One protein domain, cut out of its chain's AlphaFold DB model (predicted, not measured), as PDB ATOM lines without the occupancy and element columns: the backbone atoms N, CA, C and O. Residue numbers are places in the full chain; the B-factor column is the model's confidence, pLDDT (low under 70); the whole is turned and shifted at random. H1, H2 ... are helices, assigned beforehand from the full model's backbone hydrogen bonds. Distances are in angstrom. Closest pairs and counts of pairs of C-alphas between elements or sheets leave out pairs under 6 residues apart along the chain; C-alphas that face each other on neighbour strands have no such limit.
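Overview. This is residues 126 to 179 of the 194 residues of an uncharacterized protein of Globodera pallida (UniProt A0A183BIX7). A stretch with no named element, residues 126 to 137, runs along the outside and turns back into H1; H2 then folds back the opposite way, and H3 crosses the beginning of H1 at residues 140 to 144. The printed part has 54 residues with three named helices, H1, H2 and H3 in that order, and no named strand: all helix. It is compact, with a radius of gyration of the C-alphas of 10.9 A, and elongated, 31 by 20 by 18 A.

Arrangement. H1, residues 138 to 151, and H2, residues 154 to 162, form a helical hairpin at a shallow tilt of 22 degrees, opposite ways. They only just touch, with 3 pairs of C-alphas within 8 A, H1 with residues 145 to 149 alone; the closest C-alphas, of Lys 149 and Phe 157, are 6.1 A apart. H3, residues 164 to 177, touches H1 at residues 140 to 144 alone, about perpendicular at 78 degrees; the closest C-alphas, of Phe 140 and Val 171, are 5.8 A apart. H2 and H3 only just touch, only at the corner, with 3 pairs. Every O i to N i+4 pair is within hydrogen-bond range in H1 and H3, and 4 of 5 in H2.

Along the chain. H1 begins at C-alpha 138 (-49.623, 19.060, -2.050) and is 20.0 A long. H2 is 12.7 A. H3, 19.9 A, ends at C-alpha 177 (-34.575, 16.398, 4.401).

Size, cuts and confidence. The C-alphas farthest apart, of Trp 126 and Asn 179, are 32.5 A apart. The printed part has no cut, and both links between helices are tight. The model's pLDDT is under 70 at residues 126 to 139 and 177 to 178.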
ATOM      1  N   TRP A 126     -56.532  36.774  -1.161       36.16
ATOM      2  CA  TRP A 126     -55.175  36.943  -1.702       36.16
ATOM      3  C   TRP A 126     -54.066  36.238  -0.890       36.16
ATOM      4  O   TRP A 126     -52.924  36.137  -1.340       36.16
ATOM      5  N   ALA A 127     -54.382  35.781   0.321       38.28
ATOM      6  CA  ALA A 127     -53.558  34.928   1.174       38.28
ATOM      7  C   ALA A 127     -53.930  33.436   1.061       38.28
ATOM      8  O   ALA A 127     -53.127  32.592   1.458       38.28
ATOM      9  N   ALA A 128     -55.098  33.116   0.495       45.16
ATOM     10  CA  ALA A 128     -55.452  31.777   0.050       45.16
ATOM     11  C   ALA A 128     -54.779  31.508  -1.303       45.16
ATOM     12  O   ALA A 128     -55.005  32.219  -2.281       45.16
ATOM     13  N   TYR A 129     -53.923  30.492  -1.356       53.78
ATOM     14  CA  TYR A 129     -53.365  30.009  -2.614       53.78
ATOM     15  C   TYR A 129     -54.060  28.709  -2.967       53.78
ATOM     16  O   TYR A 129     -53.991  27.740  -2.215       53.78
ATOM     17  N   GLU A 130     -54.726  28.706  -4.114       51.97
ATOM     18  CA  GLU A 130     -55.252  27.482  -4.690       51.97
ATOM     19  C   GLU A 130     -54.070  26.603  -5.107       51.97
ATOM     20  O   GLU A 130     -53.277  26.952  -5.986       51.97
ATOM     21  N   LEU A 131     -53.913  25.477  -4.417       54.38
ATOM     22  CA  LEU A 131     -52.996  24.429  -4.829       54.38
ATOM     23  C   LEU A 131     -53.714  23.640  -5.918       54.38
ATOM     24  O   LEU A 131     -54.558  22.803  -5.633       54.38
ATOM     25  N   THR A 132     -53.386  23.919  -7.175       53.00
ATOM     26  CA  THR A 132     -53.967  23.217  -8.331       53.00
ATOM     27  C   THR A 132     -53.467  21.774  -8.475       53.00
ATOM     28  O   THR A 132     -53.989  21.020  -9.293       53.00
ATOM     29  N   ASN A 133     -52.457  21.381  -7.690       56.97
ATOM     30  CA  ASN A 133     -51.900  20.034  -7.682       56.97
ATOM     31  C   ASN A 133     -52.425  19.252  -6.477       56.97
ATOM     32  O   ASN A 133     -51.942  19.423  -5.359       56.97
ATOM     33  N   ASN A 134     -53.356  18.337  -6.740       57.62
ATOM     34  CA  ASN A 134     -53.925  17.413  -5.754       57.62
ATOM     35  C   ASN A 134     -53.070  16.141  -5.597       57.62
ATOM     36  O   ASN A 134     -53.594  15.070  -5.301       57.62
ATOM     37  N   ASP A 135     -51.765  16.231  -5.872       67.94
ATOM     38  CA  ASP A 135     -50.857  15.103  -5.695       67.94
ATOM     39  C   ASP A 135     -50.526  14.890  -4.211       67.94
ATOM     40  O   ASP A 135     -50.742  15.760  -3.366       67.94
ATOM     41  N   ASN A 136     -49.952  13.732  -3.885       66.69
ATOM     42  CA  ASN A 136     -49.552  13.386  -2.515       66.69
ATOM     43  C   ASN A 136     -48.463  14.320  -1.939       66.69
ATOM     44  O   ASN A 136     -48.068  14.174  -0.784       66.69
ATOM     45  N   LEU A 137     -47.960  15.272  -2.733       69.62
ATOM     46  CA  LEU A 137     -46.963  16.264  -2.344       69.62
ATOM     47  C   LEU A 137     -47.581  17.654  -2.127       69.62
ATOM     48  O   LEU A 137     -46.839  18.610  -1.892       69.62
ATOM     49  N   CYS A 138     -48.911  17.788  -2.174       68.31
ATOM     50  CA  CYS A 138     -49.623  19.060  -2.050       68.31
ATOM     51  C   CYS A 138     -49.211  19.860  -0.802       68.31
ATOM     52  O   CYS A 138     -49.001  21.070  -0.886       68.31
ATOM     53  N   LEU A 139     -48.971  19.183   0.327       67.94
ATOM     54  CA  LEU A 139     -48.506  19.803   1.568       67.94
ATOM     55  C   LEU A 139     -47.072  20.355   1.454       67.94
ATOM     56  O   LEU A 139     -46.801  21.475   1.886       67.94
ATOM     57  N   PHE A 140     -46.159  19.612   0.825       71.75
ATOM     58  CA  PHE A 140     -44.781  20.067   0.592       71.75
ATOM     59  C   PHE A 140     -44.738  21.228  -0.396       71.75
ATOM     60  O   PHE A 140     -43.983  22.179  -0.201       71.75
ATOM     61  N   ARG A 141     -45.597  21.189  -1.419       74.19
ATOM     62  CA  ARG A 141     -45.795  22.308  -2.344       74.19
ATOM     63  C   ARG A 141     -46.298  23.543  -1.602       74.19
ATOM     64  O   ARG A 141     -45.763  24.622  -1.824       74.19
ATOM     65  N   ALA A 142     -47.262  23.394  -0.692       72.00
ATOM     66  CA  ALA A 142     -47.779  24.494   0.121       72.00
ATOM     67  C   ALA A 142     -46.688  25.136   0.988       72.00
ATOM     68  O   ALA A 142     -46.532  26.358   1.000       72.00
ATOM     69  N   PHE A 143     -45.903  24.302   1.677       71.19
ATOM     70  CA  PHE A 143     -44.807  24.754   2.528       71.19
ATOM     71  C   PHE A 143     -43.737  25.498   1.728       71.19
ATOM     72  O   PHE A 143     -43.292  26.581   2.112       71.19
ATOM     73  N   GLU A 144     -43.366  24.950   0.578       78.19
ATOM     74  CA  GLU A 144     -42.372  25.547  -0.295       78.19
ATOM     75  C   GLU A 144     -42.848  26.882  -0.895       78.19
ATOM     76  O   GLU A 144     -42.096  27.860  -0.930       78.19
ATOM     77  N   PHE A 145     -44.121  26.974  -1.287       76.44
ATOM     78  CA  PHE A 145     -44.742  28.228  -1.717       76.44
ATOM     79  C   PHE A 145     -44.679  29.305  -0.630       76.44
ATOM     80  O   PHE A 145     -44.331  30.454  -0.914       76.44
ATOM     81  N   LEU A 146     -44.986  28.931   0.615       74.50
ATOM     82  CA  LEU A 146     -44.882  29.815   1.774       74.50
ATOM     83  C   LEU A 146     -43.442  30.286   1.975       74.50
ATOM     84  O   LEU A 146     -43.203  31.491   2.058       74.50
ATOM     85  N   ARG A 147     -42.475  29.362   1.979       78.06
ATOM     86  CA  ARG A 147     -41.048  29.684   2.110       78.06
ATOM     87  C   ARG A 147     -40.606  30.661   1.024       78.06
ATOM     88  O   ARG A 147     -39.962  31.666   1.322       78.06
ATOM     89  N   MET A 148     -40.980  30.405  -0.228       78.75
ATOM     90  CA  MET A 148     -40.526  31.215  -1.352       78.75
ATOM     91  C   MET A 148     -41.184  32.591  -1.424       78.75
ATOM     92  O   MET A 148     -40.520  33.545  -1.826       78.75
ATOM     93  N   LYS A 149     -42.427  32.730  -0.950       77.00
ATOM     94  CA  LYS A 149     -43.119  34.022  -0.826       77.00
ATOM     95  C   LYS A 149     -42.383  35.008   0.085       77.00
ATOM     96  O   LYS A 149     -42.406  36.203  -0.179       77.00
ATOM     97  N   PHE A 150     -41.744  34.520   1.148       74.75
ATOM     98  CA  PHE A 150     -41.019  35.370   2.102       74.75
ATOM     99  C   PHE A 150     -39.549  35.604   1.734       74.75
ATOM    100  O   PHE A 150     -38.915  36.488   2.304       74.75
ATOM    101  N   VAL A 151     -39.003  34.824   0.799       80.12
ATOM    102  CA  VAL A 151     -37.594  34.911   0.382       80.12
ATOM    103  C   VAL A 151     -37.436  35.667  -0.937       80.12
ATOM    104  O   VAL A 151     -36.439  36.363  -1.129       80.12
ATOM    105  N   LEU A 152     -38.383  35.529  -1.868       77.38
ATOM    106  CA  LEU A 152     -38.275  36.119  -3.200       77.38
ATOM    107  C   LEU A 152     -39.013  37.458  -3.298       77.38
ATOM    108  O   LEU A 152     -40.136  37.578  -2.812       77.38
ATOM    109  N   PRO A 153     -38.446  38.434  -4.031       83.69
ATOM    110  CA  PRO A 153     -39.199  39.590  -4.502       83.69
ATOM    111  C   PRO A 153     -40.397  39.159  -5.355       83.69
ATOM    112  O   PRO A 153     -40.333  38.150  -6.061       83.69
ATOM    113  N   GLU A 154     -41.462  39.959  -5.357       76.94
ATOM    114  CA  GLU A 154     -42.757  39.635  -5.975       76.94
ATOM    115  C   GLU A 154     -42.664  39.171  -7.442       76.94
ATOM    116  O   GLU A 154     -43.327  38.211  -7.849       76.94
ATOM    117  N   GLN A 155     -41.782  39.796  -8.228       83.38
ATOM    118  CA  GLN A 155     -41.542  39.431  -9.626       83.38
ATOM    119  C   GLN A 155     -40.953  38.016  -9.756       83.38
ATOM    120  O   GLN A 155     -41.469  37.190 -10.509       83.38
ATOM    121  N   ARG A 156     -39.941  37.690  -8.941       83.25
ATOM    122  CA  ARG A 156     -39.321  36.355  -8.914       83.25
ATOM    123  C   ARG A 156     -40.228  35.304  -8.294       83.25
ATOM    124  O   ARG A 156     -40.194  34.152  -8.713       83.25
ATOM    125  N   PHE A 157     -41.056  35.684  -7.326       82.25
ATOM    126  CA  PHE A 157     -42.083  34.796  -6.797       82.25
ATOM    127  C   PHE A 157     -43.112  34.454  -7.882       82.25
ATOM    128  O   PHE A 157     -43.489  33.297  -8.040       82.25
ATOM    129  N   SER A 158     -43.515  35.424  -8.703       80.88
ATOM    130  CA  SER A 158     -44.431  35.184  -9.825       80.88
ATOM    131  C   SER A 158     -43.848  34.248 -10.888       80.88
ATOM    132  O   SER A 158     -44.565  33.390 -11.399       80.88
ATOM    133  N   GLU A 159     -42.553  34.358 -11.183       84.31
ATOM    134  CA  GLU A 159     -41.830  33.413 -12.044       84.31
ATOM    135  C   GLU A 159     -41.742  32.020 -11.412       84.31
ATOM    136  O   GLU A 159     -42.027  31.017 -12.066       84.31
ATOM    137  N   TYR A 160     -41.421  31.960 -10.119       83.00
ATOM    138  CA  TYR A 160     -41.369  30.723  -9.351       83.00
ATOM    139  C   TYR A 160     -42.700  29.966  -9.404       83.00
ATOM    140  O   TYR A 160     -42.710  28.768  -9.678       83.00
ATOM    141  N   LYS A 161     -43.833  30.666  -9.239       77.88
ATOM    142  CA  LYS A 161     -45.182  30.083  -9.357       77.88
ATOM    143  C   LYS A 161     -45.426  29.396 -10.703       77.88
ATOM    144  O   LYS A 161     -46.150  28.408 -10.754       77.88
ATOM    145  N   ARG A 162     -44.831  29.910 -11.782       79.31
ATOM    146  CA  ARG A 162     -44.992  29.378 -13.145       79.31
ATOM    147  C   ARG A 162     -44.028  28.227 -13.456       79.31
ATOM    148  O   ARG A 162     -44.279  27.458 -14.377       79.31
ATOM    149  N   ALA A 163     -42.939  28.084 -12.700       82.31
ATOM    150  CA  ALA A 163     -41.880  27.110 -12.958       82.31
ATOM    151  C   ALA A 163     -42.078  25.793 -12.177       82.31
ATOM    152  O   ALA A 163     -41.345  25.500 -11.232       82.31
ATOM    153  N   ALA A 164     -43.038  24.964 -12.602       71.44
ATOM    154  CA  ALA A 164     -43.409  23.714 -11.918       71.44
ATOM    155  C   ALA A 164     -42.237  22.734 -11.684       71.44
ATOM    156  O   ALA A 164     -42.172  22.080 -10.645       71.44
ATOM    157  N   SER A 165     -41.279  22.662 -12.615       72.38
ATOM    158  CA  SER A 165     -40.072  21.825 -12.481       72.38
ATOM    159  C   SER A 165     -39.184  22.262 -11.307       72.38
ATOM    160  O   SER A 165     -38.697  21.434 -10.540       72.38
ATOM    161  N   ARG A 166     -39.036  23.575 -11.095       75.81
ATOM    162  CA  ARG A 166     -38.267  24.118  -9.971       75.81
ATOM    163  C   ARG A 166     -38.944  23.806  -8.638       75.81
ATOM    164  O   ARG A 166     -38.292  23.295  -7.737       75.81
ATOM    165  N   GLN A 167     -40.260  24.014  -8.569       74.81
ATOM    166  CA  GLN A 167     -41.070  23.658  -7.401       74.81
ATOM    167  C   GLN A 167     -40.925  22.178  -7.041       74.81
ATOM    168  O   GLN A 167     -40.761  21.840  -5.877       74.81
ATOM    169  N   LEU A 168     -40.953  21.293  -8.040       74.50
ATOM    170  CA  LEU A 168     -40.770  19.856  -7.852       74.50
ATOM    171  C   LEU A 168     -39.381  19.496  -7.311       74.50
ATOM    172  O   LEU A 168     -39.279  18.660  -6.418       74.50
ATOM    173  N   ASN A 169     -38.322  20.133  -7.812       79.56
ATOM    174  CA  ASN A 169     -36.963  19.894  -7.325       79.56
ATOM    175  C   ASN A 169     -36.787  20.335  -5.865       79.56
ATOM    176  O   ASN A 169     -36.187  19.604  -5.072       79.56
ATOM    177  N   ASP A 170     -37.339  21.498  -5.514       76.50
ATOM    178  CA  ASP A 170     -37.278  22.049  -4.159       76.50
ATOM    179  C   ASP A 170     -38.137  21.223  -3.182       76.50
ATOM    180  O   ASP A 170     -37.676  20.861  -2.098       76.50
ATOM    181  N   VAL A 171     -39.333  20.796  -3.606       78.44
ATOM    182  CA  VAL A 171     -40.148  19.800  -2.887       78.44
ATOM    183  C   VAL A 171     -39.370  18.501  -2.692       78.44
ATOM    184  O   VAL A 171     -39.357  17.950  -1.595       78.44
ATOM    185  N   GLY A 172     -38.646  18.039  -3.712       75.25
ATOM    186  CA  GLY A 172     -37.808  16.853  -3.607       75.25
ATOM    187  C   GLY A 172     -36.689  16.990  -2.572       75.25
ATOM    188  O   GLY A 172     -36.359  16.024  -1.883       75.25
ATOM    189  N   ALA A 173     -36.116  18.186  -2.425       74.62
ATOM    190  CA  ALA A 173     -35.137  18.476  -1.382       74.62
ATOM    191  C   ALA A 173     -35.767  18.464   0.019       74.62
ATOM    192  O   ALA A 173     -35.167  17.904   0.936       74.62
ATOM    193  N   LEU A 174     -36.979  19.009   0.169       72.25
ATOM    194  CA  LEU A 174     -37.732  18.960   1.426       72.25
ATOM    195  C   LEU A 174     -38.062  17.520   1.825       72.25
ATOM    196  O   LEU A 174     -37.789  17.128   2.953       72.25
ATOM    197  N   CYS A 175     -38.561  16.705   0.896       70.38
ATOM    198  CA  CYS A 175     -38.868  15.303   1.176       70.38
ATOM    199  C   CYS A 175     -37.616  14.514   1.586       70.38
ATOM    200  O   CYS A 175     -37.667  13.775   2.564       70.38
ATOM    201  N   ARG A 176     -36.465  14.736   0.930       74.31
ATOM    202  CA  ARG A 176     -35.185  14.136   1.356       74.31
ATOM    203  C   ARG A 176     -34.764  14.584   2.756       74.31
ATOM    204  O   ARG A 176     -34.341  13.752   3.549       74.31
ATOM    205  N   ALA A 177     -34.893  15.872   3.072       69.56
ATOM    206  CA  ALA A 177     -34.575  16.398   4.401       69.56
ATOM    207  C   ALA A 177     -35.500  15.832   5.493       69.56
ATOM    208  O   ALA A 177     -35.078  15.662   6.633       69.56
ATOM    209  N   SER A 178     -36.742  15.503   5.133       65.69
ATOM    210  CA  SER A 178     -37.725  14.850   5.999       65.69
ATOM    211  C   SER A 178     -37.649  13.317   5.982       65.69
ATOM    212  O   SER A 178     -38.501  12.673   6.586       65.69
ATOM    213  N   ASN A 179     -36.650  12.729   5.315       74.12
ATOM    214  CA  ASN A 179     -36.480  11.280   5.171       74.12
ATOM    215  C   ASN A 179     -37.707  10.563   4.562       74.12
ATOM    216  O   ASN A 179     -38.046   9.445   4.943       74.12
TER     217      ASN A 179